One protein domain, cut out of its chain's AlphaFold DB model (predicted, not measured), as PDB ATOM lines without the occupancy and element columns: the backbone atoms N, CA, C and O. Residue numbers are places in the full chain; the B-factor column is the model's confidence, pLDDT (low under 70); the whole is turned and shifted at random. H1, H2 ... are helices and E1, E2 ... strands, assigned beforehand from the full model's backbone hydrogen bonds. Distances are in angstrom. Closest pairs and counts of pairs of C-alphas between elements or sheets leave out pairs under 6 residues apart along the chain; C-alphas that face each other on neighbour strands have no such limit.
ATOM      1  N   TRP A 140     -15.258  -0.579  16.174       91.12
ATOM      2  CA  TRP A 140     -15.083  -0.397  14.735       91.12
ATOM      3  C   TRP A 140     -15.734  -1.568  13.991       91.12
ATOM      4  O   TRP A 140     -15.632  -2.719  14.419       91.12
ATOM      5  N   ASN A 141     -16.399  -1.287  12.876       88.62
ATOM      6  CA  ASN A 141     -16.945  -2.272  11.953       88.62
ATOM      7  C   ASN A 141     -16.238  -2.112  10.592       88.62
ATOM      8  O   ASN A 141     -16.612  -1.237   9.802       88.62
ATOM      9  N   PRO A 142     -15.212  -2.935  10.294       84.81
ATOM     10  CA  PRO A 142     -14.405  -2.781   9.085       84.81
ATOM     11  C   PRO A 142     -15.163  -3.122   7.795       84.81
ATOM     12  O   PRO A 142     -14.773  -2.649   6.734       84.81
ATOM     13  N   GLN A 143     -16.255  -3.897   7.861       82.25
ATOM     14  CA  GLN A 143     -17.051  -4.250   6.677       82.25
ATOM     15  C   GLN A 143     -17.799  -3.037   6.106       82.25
ATOM     16  O   GLN A 143     -17.920  -2.897   4.891       82.25
ATOM     17  N   HIS A 144     -18.258  -2.137   6.980       80.75
ATOM     18  CA  HIS A 144     -19.016  -0.936   6.611       80.75
ATOM     19  C   HIS A 144     -18.221   0.370   6.799       80.75
ATOM     20  O   HIS A 144     -18.744   1.448   6.525       80.75
ATOM     21  N   ASN A 145     -16.959   0.282   7.239       87.81
ATOM     22  CA  ASN A 145     -16.100   1.413   7.614       87.81
ATOM     23  C   ASN A 145     -16.793   2.401   8.572       87.81
ATOM     24  O   ASN A 145     -16.712   3.622   8.418       87.81
ATOM     25  N   GLU A 146     -17.502   1.862   9.563       91.50
ATOM     26  CA  GLU A 146     -18.257   2.634  10.545       91.50
ATOM     27  C   GLU A 146     -17.734   2.387  11.965       91.50
ATOM     28  O   GLU A 146     -17.397   1.265  12.340       91.50
ATOM     29  N   TYR A 147     -17.688   3.440  12.774       92.44
ATOM     30  CA  TYR A 147     -17.429   3.352  14.208       92.44
ATOM     31  C   TYR A 147     -18.722   3.616  14.972       92.44
ATOM     32  O   TYR A 147     -19.357   4.642  14.731       92.44
ATOM     33  N   THR A 148     -19.088   2.756  15.918       93.38
ATOM     34  CA  THR A 148     -20.184   3.021  16.862       93.38
ATOM     35  C   THR A 148     -19.603   3.228  18.254       93.38
ATOM     36  O   THR A 148     -18.827   2.402  18.725       93.38
ATOM     37  N   GLY A 149     -19.986   4.316  18.923       92.94
ATOM     38  CA  GLY A 149     -19.549   4.638  20.284       92.94
ATOM     39  C   GLY A 149     -20.409   5.728  20.921       92.94
ATOM     40  O   GLY A 149     -21.388   6.185  20.326       92.94
ATOM     41  N   ARG A 150     -20.067   6.160  22.133       93.38
ATOM     42  CA  ARG A 150     -20.762   7.255  22.819       93.38
ATOM     43  C   ARG A 150     -20.185   8.606  22.421       93.38
ATOM     44  O   ARG A 150     -18.970   8.788  22.350       93.38
ATOM     45  N   PHE A 151     -21.066   9.576  22.203       94.12
ATOM     46  CA  PHE A 151     -20.686  10.963  21.999       94.12
ATOM     47  C   PHE A 151     -20.300  11.614  23.331       94.12
ATOM     48  O   PHE A 151     -21.125  11.757  24.231       94.12
ATOM     49  N   ARG A 152     -19.044  12.041  23.443       92.62
ATOM     50  CA  ARG A 152     -18.519  12.837  24.554       92.62
ATOM     51  C   ARG A 152     -18.500  14.301  24.141       92.62
ATOM     52  O   ARG A 152     -17.828  14.655  23.170       92.62
ATOM     53  N   ARG A 153     -19.241  15.154  24.851       91.81
ATOM     54  CA  ARG A 153     -19.259  16.597  24.585       91.81
ATOM     55  C   ARG A 153     -17.895  17.200  24.939       91.81
ATOM     56  O   ARG A 153     -17.330  16.886  25.979       91.81
ATOM     57  N   ALA A 154     -17.381  18.074  24.081       92.25
ATOM     58  CA  ALA A 154     -16.235  18.929  24.381       92.25
ATOM     59  C   ALA A 154     -16.687  20.397  24.384       92.25
ATOM     60  O   ALA A 154     -17.807  20.704  23.960       92.25
ATOM     61  N   LEU A 155     -15.808  21.312  24.819       91.56
ATOM     62  CA  LEU A 155     -16.060  22.755  24.733       91.56
ATOM     63  C   LEU A 155     -16.486  23.136  23.310       91.56
ATOM     64  O   LEU A 155     -17.630  23.532  23.098       91.56
ATOM     65  N   ALA A 156     -15.607  22.949  22.325       90.19
ATOM     66  CA  ALA A 156     -15.955  23.035  20.911       90.19
ATOM     67  C   ALA A 156     -16.135  21.621  20.342       90.19
ATOM     68  O   ALA A 156     -15.194  20.830  20.364       90.19
ATOM     69  N   GLY A 157     -17.320  21.310  19.811       91.06
ATOM     70  CA  GLY A 157     -17.591  20.003  19.217       91.06
ATOM     71  C   GLY A 157     -17.765  18.874  20.242       91.06
ATOM     72  O   GLY A 157     -18.391  19.032  21.292       91.06
ATOM     73  N   GLY A 158     -17.212  17.710  19.915       93.12
ATOM     74  CA  GLY A 158     -17.130  16.542  20.790       93.12
ATOM     75  C   GLY A 158     -16.449  15.369  20.089       93.12
ATOM     76  O   GLY A 158     -15.915  15.531  18.995       93.12
ATOM     77  N   TYR A 159     -16.470  14.190  20.701       93.06
ATOM     78  CA  TYR A 159     -15.780  12.993  20.210       93.06
ATOM     79  C   TYR A 159     -16.697  11.772  20.237       93.06
ATOM     80  O   TYR A 159     -17.498  11.632  21.155       93.06
ATOM     81  N   VAL A 160     -16.550  10.865  19.273       92.44
ATOM     82  CA  VAL A 160     -17.172   9.531  19.273       92.44
ATOM     83  C   VAL A 160     -16.034   8.518  19.236       92.44
ATOM     84  O   VAL A 160     -15.374   8.366  18.208       92.44
ATOM     85  N   GLY A 161     -15.725   7.906  20.382       89.19
ATOM     86  CA  GLY A 161     -14.432   7.238  20.566       89.19
ATOM     87  C   GLY A 161     -13.281   8.229  20.361       89.19
ATOM     88  O   GLY A 161     -13.210   9.247  21.056       89.19
ATOM     89  N   GLU A 162     -12.415   7.952  19.387       88.94
ATOM     90  CA  GLU A 162     -11.309   8.827  18.961       88.94
ATOM     91  C   GLU A 162     -11.713   9.838  17.866       88.94
ATOM     92  O   GLU A 162     -11.007  10.816  17.623       88.94
ATOM     93  N   ILE A 163     -12.863   9.643  17.208       90.88
ATOM     94  CA  ILE A 163     -13.286  10.465  16.067       90.88
ATOM     95  C   ILE A 163     -13.835  11.803  16.569       90.88
ATOM     96  O   ILE A 163     -14.910  11.866  17.167       90.88
ATOM     97  N   TYR A 164     -13.122  12.893  16.286       93.06
ATOM     98  CA  TYR A 164     -13.586  14.251  16.575       93.06
ATOM     99  C   TYR A 164     -14.739  14.672  15.646       93.06
ATOM    100  O   TYR A 164     -14.633  14.587  14.421       93.06
ATOM    101  N   MET A 165     -15.818  15.193  16.232       92.12
ATOM    102  CA  MET A 165     -16.958  15.785  15.534       92.12
ATOM    103  C   MET A 165     -16.969  17.315  15.741       92.12
ATOM    104  O   MET A 165     -17.256  17.784  16.847       92.12
ATOM    105  N   PRO A 166     -16.688  18.120  14.698       91.31
ATOM    106  CA  PRO A 166     -16.721  19.579  14.792       91.31
ATOM    107  C   PRO A 166     -18.122  20.137  15.089       91.31
ATOM    108  O   PRO A 166     -19.124  19.614  14.605       91.31
ATOM    109  N   GLU A 167     -18.191  21.284  15.773       91.50
ATOM    110  CA  GLU A 167     -19.452  21.992  16.080       91.50
ATOM    111  C   GLU A 167     -20.303  22.301  14.830       91.50
ATOM    112  O   GLU A 167     -21.530  22.228  14.875       91.50
ATOM    113  N   VAL A 168     -19.659  22.570  13.687       89.44
ATOM    114  CA  VAL A 168     -20.329  22.759  12.384       89.44
ATOM    115  C   VAL A 168     -21.137  21.519  11.984       89.44
ATOM    116  O   VAL A 168     -22.242  21.645  11.465       89.44
ATOM    117  N   VAL A 169     -20.605  20.320  12.245       89.50
ATOM    118  CA  VAL A 169     -21.263  19.046  11.927       89.50
ATOM    119  C   VAL A 169     -22.390  18.776  12.920       89.50
ATOM    120  O   VAL A 169     -23.496  18.458  12.498       89.50
ATOM    121  N   LEU A 170     -22.160  19.012  14.217       89.56
ATOM    122  CA  LEU A 170     -23.192  18.888  15.258       89.56
ATOM    123  C   LEU A 170     -24.431  19.754  14.986       89.56
ATOM    124  O   LEU A 170     -25.537  19.348  15.330       89.56
ATOM    125  N   ARG A 171     -24.257  20.923  14.356       86.19
ATOM    126  CA  ARG A 171     -25.348  21.834  13.959       86.19
ATOM    127  C   ARG A 171     -25.967  21.528  12.598       86.19
ATOM    128  O   ARG A 171     -27.072  21.988  12.336       86.19
ATOM    129  N   ALA A 172     -25.278  20.770  11.746       86.56
ATOM    130  CA  ALA A 172     -25.823  20.273  10.484       86.56
ATOM    131  C   ALA A 172     -26.706  19.022  10.672       86.56
ATOM    132  O   ALA A 172     -27.480  18.675   9.781       86.56
ATOM    133  N   LEU A 173     -26.612  18.345  11.821       85.94
ATOM    134  CA  LEU A 173     -27.526  17.270  12.198       85.94
ATOM    135  C   LEU A 173     -28.899  17.847  12.581       85.94
ATOM    136  O   LEU A 173     -28.994  18.687  13.473       85.94
ATOM    137  N   HIS A 174     -29.968  17.321  11.969       75.44
ATOM    138  CA  HIS A 174     -31.369  17.685  12.255       75.44
ATOM    139  C   HIS A 174     -31.757  17.585  13.739       75.44
ATOM    140  O   HIS A 174     -32.708  18.221  14.183       75.44
ATOM    141  N   SER A 175     -31.027  16.787  14.518       84.00
ATOM    142  CA  SER A 175     -31.085  16.819  15.971       84.00
ATOM    143  C   SER A 175     -29.679  16.617  16.525       84.00
ATOM    144  O   SER A 175     -28.977  15.690  16.117       84.00
ATOM    145  N   ARG A 176     -29.255  17.496  17.437       86.75
ATOM    146  CA  ARG A 176     -27.909  17.458  18.027       86.75
ATOM    147  C   ARG A 176     -27.798  16.254  18.987       86.75
ATOM    148  O   ARG A 176     -28.764  15.991  19.713       86.75
ATOM    149  N   PRO A 177     -26.675  15.513  19.024       88.25
ATOM    150  CA  PRO A 177     -26.437  14.498  20.047       88.25
ATOM    151  C   PRO A 177     -26.123  15.158  21.395       88.25
ATOM    152  O   PRO A 177     -25.342  16.111  21.471       88.25
ATOM    153  N   ASN A 178     -26.719  14.626  22.458       90.00
ATOM    154  CA  ASN A 178     -26.390  14.974  23.835       90.00
ATOM    155  C   ASN A 178     -25.179  14.155  24.298       90.00
ATOM    156  O   ASN A 178     -24.903  13.080  23.762       90.00
ATOM    157  N   ASN A 179     -24.475  14.631  25.327       90.69
ATOM    158  CA  ASN A 179     -23.410  13.855  25.960       90.69
ATOM    159  C   ASN A 179     -23.932  12.471  26.391       90.69
ATOM    160  O   ASN A 179     -24.996  12.390  26.995       90.69
ATOM    161  N   GLY A 180     -23.206  11.401  26.071       88.69
ATOM    162  CA  GLY A 180     -23.584  10.010  26.342       88.69
ATOM    163  C   GLY A 180     -24.365   9.304  25.229       88.69
ATOM    164  O   GLY A 180     -24.334   8.073  25.178       88.69
ATOM    165  N   ASP A 181     -25.008  10.041  24.311       91.75
ATOM    166  CA  ASP A 181     -25.783   9.449  23.214       91.75
ATOM    167  C   ASP A 181     -24.911   8.553  22.322       91.75
ATOM    168  O   ASP A 181     -23.781   8.896  21.972       91.75
ATOM    169  N   TRP A 182     -25.455   7.413  21.899       91.62
ATOM    170  CA  TRP A 182     -24.781   6.515  20.966       91.62
ATOM    171  C   TRP A 182     -24.831   7.087  19.557       91.62
ATOM    172  O   TRP A 182     -25.910   7.281  18.989       91.62
ATOM    173  N   VAL A 183     -23.654   7.311  18.981       92.94
ATOM    174  CA  VAL A 183     -23.464   7.851  17.638       92.94
ATOM    175  C   VAL A 183     -22.637   6.876  16.810       92.94
ATOM    176  O   VAL A 183     -21.681   6.266  17.288       92.94
ATOM    177  N   ARG A 184     -23.014   6.749  15.539       93.12
ATOM    178  CA  ARG A 184     -22.317   5.970  14.523       93.12
ATOM    179  C   ARG A 184     -21.696   6.904  13.496       93.12
ATOM    180  O   ARG A 184     -22.411   7.685  12.871       93.12
ATOM    181  N   ALA A 185     -20.381   6.835  13.349       92.94
ATOM    182  CA  ALA A 185     -19.580   7.622  12.424       92.94
ATOM    183  C   ALA A 185     -19.184   6.748  11.224       92.94
ATOM    184  O   ALA A 185     -18.333   5.871  11.352       92.94
ATOM    185  N   VAL A 186     -19.804   6.974  10.066       91.69
ATOM    186  CA  VAL A 186     -19.530   6.242   8.818       91.69
ATOM    187  C   VAL A 186     -18.483   7.005   8.013       91.69
ATOM    188  O   VAL A 186     -18.703   8.169   7.668       91.69
ATOM    189  N   LEU A 187     -17.348   6.369   7.716       89.31
ATOM    190  CA  LEU A 187     -16.270   6.952   6.918       89.31
ATOM    191  C   LEU A 187     -16.708   7.111   5.455       89.31
ATOM    192  O   LEU A 187     -17.054   6.140   4.785       89.31
ATOM    193  N   GLN A 188     -16.645   8.333   4.929       85.06
ATOM    194  CA  GLN A 188     -16.805   8.576   3.500       85.06
ATOM    195  C   GLN A 188     -15.505   8.239   2.754       85.06
ATOM    196  O   GLN A 188     -14.435   8.696   3.172       85.06
ATOM    197  N   PRO A 189     -15.565   7.538   1.608       73.69
ATOM    198  CA  PRO A 189     -14.404   7.400   0.735       73.69
ATOM    199  C   PRO A 189     -13.982   8.775   0.191       73.69
ATOM    200  O   PRO A 189     -14.820   9.548  -0.283       73.69
ATOM    201  N   SER A 190     -12.680   9.091   0.226       67.31
ATOM    202  CA  SER A 190     -12.163  10.287  -0.455       67.31
ATOM    203  C   SER A 190     -12.323  10.115  -1.965       67.31
ATOM    204  O   SER A 190     -11.668   9.276  -2.583       67.31
ATOM    205  N   SER A 191     -13.154  10.962  -2.571       57.88
ATOM    206  CA  SER A 191     -13.325  11.049  -4.026       57.88
ATOM    207  C   SER A 191     -12.071  11.529  -4.765       57.88
ATOM    208  O   SER A 191     -12.041  11.525  -5.994       57.88
ATOM    209  N   ARG A 200     -13.293  11.947   6.424       84.81
ATOM    210  CA  ARG A 200     -14.604  12.590   6.573       84.81
ATOM    211  C   ARG A 200     -15.611  11.563   7.049       84.81
ATOM    212  O   ARG A 200     -15.738  10.514   6.430       84.81
ATOM    213  N   TYR A 201     -16.361  11.891   8.090       87.94
ATOM    214  CA  TYR A 201     -17.386  11.013   8.644       87.94
ATOM    215  C   TYR A 201     -18.768  11.653   8.517       87.94
ATOM    216  O   TYR A 201     -18.925  12.849   8.778       87.94
ATOM    217  N   ILE A 202     -19.774  10.855   8.150       89.50
ATOM    218  CA  ILE A 202     -21.181  11.191   8.401       89.50
ATOM    219  C   ILE A 202     -21.557  10.579   9.749       89.50
ATOM    220  O   ILE A 202     -21.245   9.418  10.010       89.50
ATOM    221  N   PHE A 203     -22.235  11.348  10.597       91.56
ATOM    222  CA  PHE A 203     -22.633  10.914  11.931       91.56
ATOM    223  C   PHE A 203     -24.143  10.678  11.997       91.56
ATOM    224  O   PHE A 203     -24.928  11.494  11.517       91.56
ATOM    225  N   TYR A 204     -24.544   9.578  12.626       90.75
ATOM    226  CA  TYR A 204     -25.938   9.187  12.830       90.75
ATOM    227  C   TYR A 204     -26.164   8.873  14.308       90.75
ATOM    228  O   TYR A 204     -25.385   8.126  14.900       90.75
ATOM    229  N   ILE A 205     -27.229   9.398  14.915       90.75
ATOM    230  CA  ILE A 205     -27.604   9.019  16.285       90.75
ATOM    231  C   ILE A 205     -28.290   7.650  16.227       90.75
ATOM    232  O   ILE A 205     -29.285   7.491  15.526       90.75
ATOM    233  N   VAL A 206     -27.750   6.669  16.951       89.75
ATOM    234  CA  VAL A 206     -28.268   5.290  17.004       89.75
ATOM    235  C   VAL A 206     -29.218   5.110  18.184       89.75
ATOM    236  O   VAL A 206     -30.265   4.485  18.051       89.75
ATOM    237  N   LYS A 207     -28.868   5.662  19.354       90.56
ATOM    238  CA  LYS A 207     -29.684   5.576  20.572       90.56
ATOM    239  C   LYS A 207     -29.423   6.769  21.488       90.56
ATOM    240  O   LYS A 207     -28.273   7.060  21.808       90.56
ATOM    241  N   ARG A 208     -30.490   7.416  21.968       90.81
ATOM    242  CA  ARG A 208     -30.396   8.415  23.043       90.81
ATOM    243  C   ARG A 208     -30.027   7.735  24.361       90.81
ATOM    244  O   ARG A 208     -30.609   6.712  24.718       90.81
TER     245      ARG A 208
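AT A GLANCE: This is residues 140 to 191 and 200 to 208 of the 495 residues of an uncharacterized protein of Lactobacillus shenzhenensis LY-73 (UniProt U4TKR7). One antiparallel sheet of five strands curls like part of a barrel, folded back on itself at E1, with E3 and E2 facing E4 and E5; short helix H1 only grazes it. The printed part has 61 residues, with E1 E2 E3 H1 E4 E5 along the chain and sheet order E3 E2 E1 E4 E5. It is mostly strand and compact, radius of gyration of the C-alphas 10.9 A, spans 30 by 23 by 21 A.

IN THESE COORDINATES: E1, residues 146 to 153, 19.8 A, begins at C-alpha (-18.257, 2.634, 10.545) and bends by 62 degrees at residue 149. E2 is residues 158 to 160, E3 163 to 165, H1 167 to 172, and E4 182 to 188, 19.3 A. E5, residues 200 to 207, 21.7 A, ends at C-alpha (-29.684, 5.576, 20.572).

HOW THE PARTS SIT: E1 E2 E3 form a meander, each strand the antiparallel neighbour of the one before, with N 159 and O 152 2.9 A apart and N 165 and O 158 2.8 A. E1 pairs with E4 at N 147 and O 185, 2.9 A, and E4 with E5 at N 184 and O 204, 2.8 A. Every O i to N i+4 pair in H1 is within hydrogen-bond range.

THE WHOLE: Residues 192 to 199 are cut out, with C-alphas 191 and 200 10.8 A apart. Residues 190 to 191 have pLDDT under 70.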